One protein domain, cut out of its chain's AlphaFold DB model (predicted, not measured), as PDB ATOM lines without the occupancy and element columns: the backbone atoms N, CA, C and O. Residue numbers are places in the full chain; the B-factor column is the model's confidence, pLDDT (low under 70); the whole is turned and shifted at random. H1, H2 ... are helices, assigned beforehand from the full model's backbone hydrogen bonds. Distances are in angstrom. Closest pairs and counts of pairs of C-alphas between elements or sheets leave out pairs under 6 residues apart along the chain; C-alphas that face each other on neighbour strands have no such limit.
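AT A GLANCE: This is residues 50 to 100 of the 102 residues of an uncharacterized protein of Crocinitomicaceae bacterium (UniProt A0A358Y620). Little of this model is regular structure: one longer helix, H2, and a short one, H1, are joined by a long loop, residues 55 to 73, which runs out to a free bend, residues 70 to 75, that sticks out at one end. H2 leads back from there, and the tail, residues 88 to 100, folds up at the other end. The printed part has 51 residues with two named helices, H1 then H2, and no named strand; the class is all helix, with 19 residues in helices. It is compact, with a radius of gyration of the C-alphas of 10.8 A, yet elongated, spanning 30 by 19 by 17 A.

HOW THE PARTS SIT: Look first at H1, residues 50 to 54, then at H2, residues 74 to 87: the two are apart. In H2 every O i to N i+4 pair is within hydrogen-bond range; in H1 0 of 1 is, beside 1 of 2 O i to N i+3 pairs.

IN THESE COORDINATES: Find C-alpha 50 at (-32.018, -0.842, 24.833), where H1 begins; it is 7.0 A long. H2 runs 20.2 A, from C-alpha 74 at (-33.452, 16.476, 18.152) to C-alpha 87 at (-42.567, 3.089, 6.038).

THE WHOLE: The two C-alphas farthest apart, those of Phe 71 and Gln 94, are 31.3 A apart. The link from H1 to H2 is long, 19 residues. The printed part has no cut, and no printed residue is under 70 in pLDDT.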
ATOM      1  N   GLU A  50     -31.324   0.171  24.024       87.94
ATOM      2  CA  GLU A  50     -32.018  -0.842  24.833       87.94
ATOM      3  C   GLU A  50     -33.539  -0.741  24.699       87.94
ATOM      4  O   GLU A  50     -34.215  -1.731  24.436       87.94
ATOM      5  N   LYS A  51     -34.073   0.479  24.802       88.25
ATOM      6  CA  LYS A  51     -35.501   0.752  24.634       88.25
ATOM      7  C   LYS A  51     -35.929   0.659  23.173       88.25
ATOM      8  O   LYS A  51     -37.052   0.269  22.892       88.25
ATOM      9  N   LEU A  52     -35.054   1.020  22.242       88.56
ATOM     10  CA  LEU A  52     -35.352   0.962  20.816       88.56
ATOM     11  C   LEU A  52     -35.504  -0.492  20.334       88.56
ATOM     12  O   LEU A  52     -36.426  -0.797  19.583       88.56
ATOM     13  N   LYS A  53     -34.663  -1.406  20.837       91.19
ATOM     14  CA  LYS A  53     -34.748  -2.852  20.574       91.19
ATOM     15  C   LYS A  53     -36.107  -3.447  20.941       91.19
ATOM     16  O   LYS A  53     -36.589  -4.321  20.227       91.19
ATOM     17  N   THR A  54     -36.754  -2.971  22.011       92.00
ATOM     18  CA  THR A  54     -38.046  -3.528  22.451       92.00
ATOM     19  C   THR A  54     -39.180  -3.259  21.466       92.00
ATOM     20  O   THR A  54     -40.160  -4.012  21.462       92.00
ATOM     21  N   PHE A  55     -39.035  -2.238  20.613       90.38
ATOM     22  CA  PHE A  55     -40.037  -1.863  19.620       90.38
ATOM     23  C   PHE A  55     -40.083  -2.808  18.420       90.38
ATOM     24  O   PHE A  55     -41.120  -2.893  17.767       90.38
ATOM     25  N   PHE A  56     -38.997  -3.528  18.137       92.19
ATOM     26  CA  PHE A  56     -38.894  -4.395  16.966       92.19
ATOM     27  C   PHE A  56     -39.254  -5.844  17.284       92.19
ATOM     28  O   PHE A  56     -38.986  -6.339  18.380       92.19
ATOM     29  N   HIS A  57     -39.823  -6.550  16.305       90.56
ATOM     30  CA  HIS A  57     -40.146  -7.977  16.441       90.56
ATOM     31  C   HIS A  57     -38.908  -8.844  16.691       90.56
ATOM     32  O   HIS A  57     -38.964  -9.782  17.479       90.56
ATOM     33  N   SER A  58     -37.783  -8.494  16.069       89.25
ATOM     34  CA  SER A  58     -36.515  -9.217  16.197       89.25
ATOM     35  C   SER A  58     -35.790  -8.975  17.524       89.25
ATOM     36  O   SER A  58     -34.796  -9.641  17.799       89.25
ATOM     37  N   GLY A  59     -36.208  -7.980  18.320       90.69
ATOM     38  CA  GLY A  59     -35.431  -7.506  19.471       90.69
ATOM     39  C   GLY A  59     -34.097  -6.845  19.088       90.69
ATOM     40  O   GLY A  59     -33.264  -6.574  19.954       90.69
ATOM     41  N   GLN A  60     -33.875  -6.584  17.798       91.38
ATOM     42  CA  GLN A  60     -32.672  -5.954  17.259       91.38
ATOM     43  C   GLN A  60     -33.049  -4.703  16.471       91.38
ATOM     44  O   GLN A  60     -34.125  -4.628  15.884       91.38
ATOM     45  N   ILE A  61     -32.152  -3.716  16.452       90.44
ATOM     46  CA  ILE A  61     -32.340  -2.493  15.668       90.44
ATOM     47  C   ILE A  61     -31.946  -2.810  14.220       90.44
ATOM     48  O   ILE A  61     -30.800  -3.208  13.998       90.44
ATOM     49  N   PRO A  62     -32.849  -2.658  13.237       92.12
ATOM     50  CA  PRO A  62     -32.515  -2.882  11.836       92.12
ATOM     51  C   PRO A  62     -31.388  -1.957  11.377       92.12
ATOM     52  O   PRO A  62     -31.369  -0.781  11.735       92.12
ATOM     53  N   SER A  63     -30.491  -2.448  10.521       92.12
ATOM     54  CA  SER A  63     -29.404  -1.638   9.945       92.12
ATOM     55  C   SER A  63     -29.912  -0.450   9.121       92.12
ATOM     56  O   SER A  63     -29.226   0.561   9.002       92.12
ATOM     57  N   SER A  64     -31.128  -0.556   8.584       93.00
ATOM     58  CA  SER A  64     -31.813   0.516   7.864       93.00
ATOM     59  C   SER A  64     -32.379   1.607   8.776       93.00
ATOM     60  O   SER A  64     -32.837   2.624   8.262       93.00
ATOM     61  N   PHE A  65     -32.431   1.396  10.097       92.88
ATOM     62  CA  PHE A  65     -32.965   2.387  11.027       92.88
ATOM     63  C   PHE A  65     -32.042   3.617  11.076       92.88
ATOM     64  O   PHE A  65     -30.826   3.464  11.217       92.88
ATOM     65  N   PRO A  66     -32.586   4.843  10.982       92.50
ATOM     66  CA  PRO A  66     -31.777   6.050  10.924       92.50
ATOM     67  C   PRO A  66     -31.007   6.264  12.228       92.50
ATOM     68  O   PRO A  66     -31.584   6.320  13.317       92.50
ATOM     69  N   LYS A  67     -29.689   6.423  12.096       92.00
ATOM     70  CA  LYS A  67     -28.825   6.863  13.191       92.00
ATOM     71  C   LYS A  67     -29.052   8.341  13.496       92.00
ATOM     72  O   LYS A  67     -29.539   9.098  12.658       92.00
ATOM     73  N   TYR A  68     -28.683   8.742  14.703       90.81
ATOM     74  CA  TYR A  68     -28.731  10.127  15.136       90.81
ATOM     75  C   TYR A  68     -27.709  10.972  14.365       90.81
ATOM     76  O   TYR A  68     -26.506  10.710  14.404       90.81
ATOM     77  N   ASP A  69     -28.190  12.008  13.687       89.12
ATOM     78  CA  ASP A  69     -27.381  13.002  12.998       89.12
ATOM     79  C   ASP A  69     -27.103  14.191  13.929       89.12
ATOM     80  O   ASP A  69     -28.002  14.952  14.293       89.12
ATOM     81  N   LYS A  70     -25.828  14.366  14.292       87.94
ATOM     82  CA  LYS A  70     -25.353  15.448  15.170       87.94
ATOM     83  C   LYS A  70     -25.470  16.849  14.562       87.94
ATOM     84  O   LYS A  70     -25.340  17.826  15.293       87.94
ATOM     85  N   PHE A  71     -25.672  16.958  13.249       88.12
ATOM     86  CA  PHE A  71     -25.860  18.235  12.557       88.12
ATOM     87  C   PHE A  71     -27.332  18.650  12.471       88.12
ATOM     88  O   PHE A  71     -27.631  19.737  11.977       88.12
ATOM     89  N   LYS A  72     -28.246  17.798  12.943       86.81
ATOM     90  CA  LYS A  72     -29.683  18.055  13.005       86.81
ATOM     91  C   LYS A  72     -30.130  18.253  14.444       86.81
ATOM     92  O   LYS A  72     -29.563  17.691  15.382       86.81
ATOM     93  N   SER A  73     -31.192  19.024  14.617       89.06
ATOM     94  CA  SER A  73     -31.879  19.132  15.899       89.06
ATOM     95  C   SER A  73     -32.473  17.783  16.328       89.06
ATOM     96  O   SER A  73     -32.666  16.859  15.527       89.06
ATOM     97  N   TYR A  74     -32.787  17.663  17.617       84.94
ATOM     98  CA  TYR A  74     -33.452  16.476  18.152       84.94
ATOM     99  C   TYR A  74     -34.789  16.202  17.444       84.94
ATOM    100  O   TYR A  74     -35.078  15.059  17.087       84.94
ATOM    101  N   ASP A  75     -35.579  17.249  17.195       88.12
ATOM    102  CA  ASP A  75     -36.895  17.125  16.565       88.12
ATOM    103  C   ASP A  75     -36.801  16.676  15.104       88.12
ATOM    104  O   ASP A  75     -37.586  15.830  14.673       88.12
ATOM    105  N   GLU A  76     -35.800  17.151  14.362       90.19
ATOM    106  CA  GLU A  76     -35.530  16.678  13.000       90.19
ATOM    107  C   GLU A  76     -35.152  15.194  12.981       90.19
ATOM    108  O   GLU A  76     -35.723  14.415  12.217       90.19
ATOM    109  N   ASN A  77     -34.240  14.766  13.858       90.25
ATOM    110  CA  ASN A  77     -33.871  13.355  13.976       90.25
ATOM    111  C   ASN A  77     -35.075  12.481  14.357       90.25
ATOM    112  O   ASN A  77     -35.280  11.393  13.809       90.25
ATOM    113  N   LYS A  78     -35.904  12.964  15.285       89.81
ATOM    114  CA  LYS A  78     -37.132  12.287  15.705       89.81
ATOM    115  C   LYS A  78     -38.124  12.161  14.552       89.81
ATOM    116  O   LYS A  78     -38.748  11.110  14.414       89.81
ATOM    117  N   LEU A  79     -38.262  13.192  13.718       92.00
ATOM    118  CA  LEU A  79     -39.116  13.157  12.532       92.00
ATOM    119  C   LEU A  79     -38.629  12.112  11.522       92.00
ATOM    120  O   LEU A  79     -39.440  11.319  11.045       92.00
ATOM    121  N   ILE A  80     -37.321  12.047  11.262       92.12
ATOM    122  CA  ILE A  80     -36.713  11.047  10.369       92.12
ATOM    123  C   ILE A  80     -36.988   9.628  10.886       92.12
ATOM    124  O   ILE A  80     -37.462   8.771  10.139       92.12
ATOM    125  N   ALA A  81     -36.769   9.384  12.181       91.81
ATOM    126  CA  ALA A  81     -37.062   8.093  12.803       91.81
ATOM    127  C   ALA A  81     -38.552   7.719  12.710       91.81
ATOM    128  O   ALA A  81     -38.885   6.570  12.417       91.81
ATOM    129  N   LYS A  82     -39.460   8.686  12.905       91.94
ATOM    130  CA  LYS A  82     -40.906   8.479  12.731       91.94
ATOM    131  C   LYS A  82     -41.277   8.143  11.289       91.94
ATOM    132  O   LYS A  82     -42.054   7.220  11.070       91.94
ATOM    133  N   GLN A  83     -40.743   8.871  10.311       93.25
ATOM    134  CA  GLN A  83     -41.001   8.613   8.893       93.25
ATOM    135  C   GLN A  83     -40.508   7.223   8.486       93.25
ATOM    136  O   GLN A  83     -41.247   6.468   7.856       93.25
ATOM    137  N   TRP A  84     -39.306   6.846   8.926       94.56
ATOM    138  CA  TRP A  84     -38.793   5.496   8.725       94.56
ATOM    139  C   TRP A  84     -39.730   4.445   9.336       94.56
ATOM    140  O   TRP A  84     -40.065   3.467   8.670       94.56
ATOM    141  N   ALA A  85     -40.208   4.667  10.564       91.94
ATOM    142  CA  ALA A  85     -41.102   3.741  11.256       91.94
ATOM    143  C   ALA A  85     -42.453   3.571  10.546       91.94
ATOM    144  O   ALA A  85     -42.956   2.453  10.457       91.94
ATOM    145  N   LYS A  86     -43.014   4.651   9.985       91.44
ATOM    146  CA  LYS A  86     -44.232   4.590   9.158       91.44
ATOM    147  C   LYS A  86     -44.031   3.716   7.917       91.44
ATOM    148  O   LYS A  86     -44.890   2.895   7.611       91.44
ATOM    149  N   ASN A  87     -42.884   3.846   7.253       93.44
ATOM    150  CA  ASN A  87     -42.567   3.089   6.038       93.44
ATOM    151  C   ASN A  87     -42.176   1.629   6.323       93.44
ATOM    152  O   ASN A  87     -42.304   0.776   5.453       93.44
ATOM    153  N   ASN A  88     -41.720   1.330   7.542       93.19
ATOM    154  CA  ASN A  88     -41.235   0.011   7.957       93.19
ATOM    155  C   ASN A  88     -42.106  -0.597   9.063       93.19
ATOM    156  O   ASN A  88     -41.616  -1.305   9.944       93.19
ATOM    157  N   LYS A  89     -43.416  -0.324   9.011       89.69
ATOM    158  CA  LYS A  89     -44.392  -0.708  10.040       89.69
ATOM    159  C   LYS A  89     -44.335  -2.203  10.392       89.69
ATOM    160  O   LYS A  89     -44.467  -2.557  11.556       89.69
ATOM    161  N   MET A  90     -44.053  -3.056   9.403       90.81
ATOM    162  CA  MET A  90     -43.941  -4.516   9.553       90.81
ATOM    163  C   MET A  90     -42.769  -4.979  10.436       90.81
ATOM    164  O   MET A  90     -42.785  -6.101  10.928       90.81
ATOM    165  N   LEU A  91     -41.750  -4.141  10.651       91.50
ATOM    166  CA  LEU A  91     -40.612  -4.470  11.520       91.50
ATOM    167  C   LEU A  91     -40.885  -4.134  12.993       91.50
ATOM    168  O   LEU A  91     -40.160  -4.586  13.883       91.50
ATOM    169  N   ILE A  92     -41.922  -3.338  13.251       92.06
ATOM    170  CA  ILE A  92     -42.254  -2.771  14.555       92.06
ATOM    171  C   ILE A  92     -43.469  -3.500  15.111       92.06
ATOM    172  O   ILE A  92     -44.470  -3.661  14.415       92.06
ATOM    173  N   LYS A  93     -43.428  -3.856  16.396       92.25
ATOM    174  CA  LYS A  93     -44.577  -4.454  17.073       92.25
ATOM    175  C   LYS A  93     -45.778  -3.516  17.021       92.25
ATOM    176  O   LYS A  93     -45.657  -2.316  17.284       92.25
ATOM    177  N   GLN A  94     -46.946  -4.088  16.745       90.00
ATOM    178  CA  GLN A  94     -48.201  -3.353  16.584       90.00
ATOM    179  C   GLN A  94     -48.526  -2.435  17.768       90.00
ATOM    180  O   GLN A  94     -48.982  -1.309  17.576       90.00
ATOM    181  N   GLU A  95     -48.193  -2.870  18.985       89.50
ATOM    182  CA  GLU A  95     -48.359  -2.097  20.220       89.50
ATOM    183  C   GLU A  95     -47.624  -0.748  20.221       89.50
ATOM    184  O   GLU A  95     -47.976   0.130  20.996       89.50
ATOM    185  N   TYR A  96     -46.626  -0.535  19.356       88.19
ATOM    186  CA  TYR A  96     -45.884   0.726  19.279       88.19
ATOM    187  C   TYR A  96     -46.253   1.597  18.082       88.19
ATOM    188  O   TYR A  96     -45.761   2.721  17.998       88.19
ATOM    189  N   TRP A  97     -47.129   1.146  17.180       86.50
ATOM    190  CA  TRP A  97     -47.484   1.900  15.971       86.50
ATOM    191  C   TRP A  97     -48.039   3.295  16.285       86.50
ATOM    192  O   TRP A  97     -47.623   4.275  15.665       86.50
ATOM    193  N   TYR A  98     -48.863   3.415  17.333       84.75
ATOM    194  CA  TYR A  98     -49.449   4.693  17.757       84.75
ATOM    195  C   TYR A  98     -48.399   5.767  18.098       84.75
ATOM    196  O   TYR A  98     -48.671   6.964  17.998       84.75
ATOM    197  N   LYS A  99     -47.182   5.364  18.495       80.06
ATOM    198  CA  LYS A  99     -46.089   6.292  18.841       80.06
ATOM    199  C   LYS A  99     -45.513   7.005  17.622       80.06
ATOM    200  O   LYS A  99     -44.859   8.039  17.775       80.06
ATOM    201  N   PHE A 100     -45.740   6.447  16.438       76.56
ATOM    202  CA  PHE A 100     -45.231   6.960  15.175       76.56
ATOM    203  C   PHE A 100     -46.319   7.642  14.340       76.56
ATOM    204  O   PHE A 100     -45.982   8.358  13.405       76.56
TER     205      PHE A 100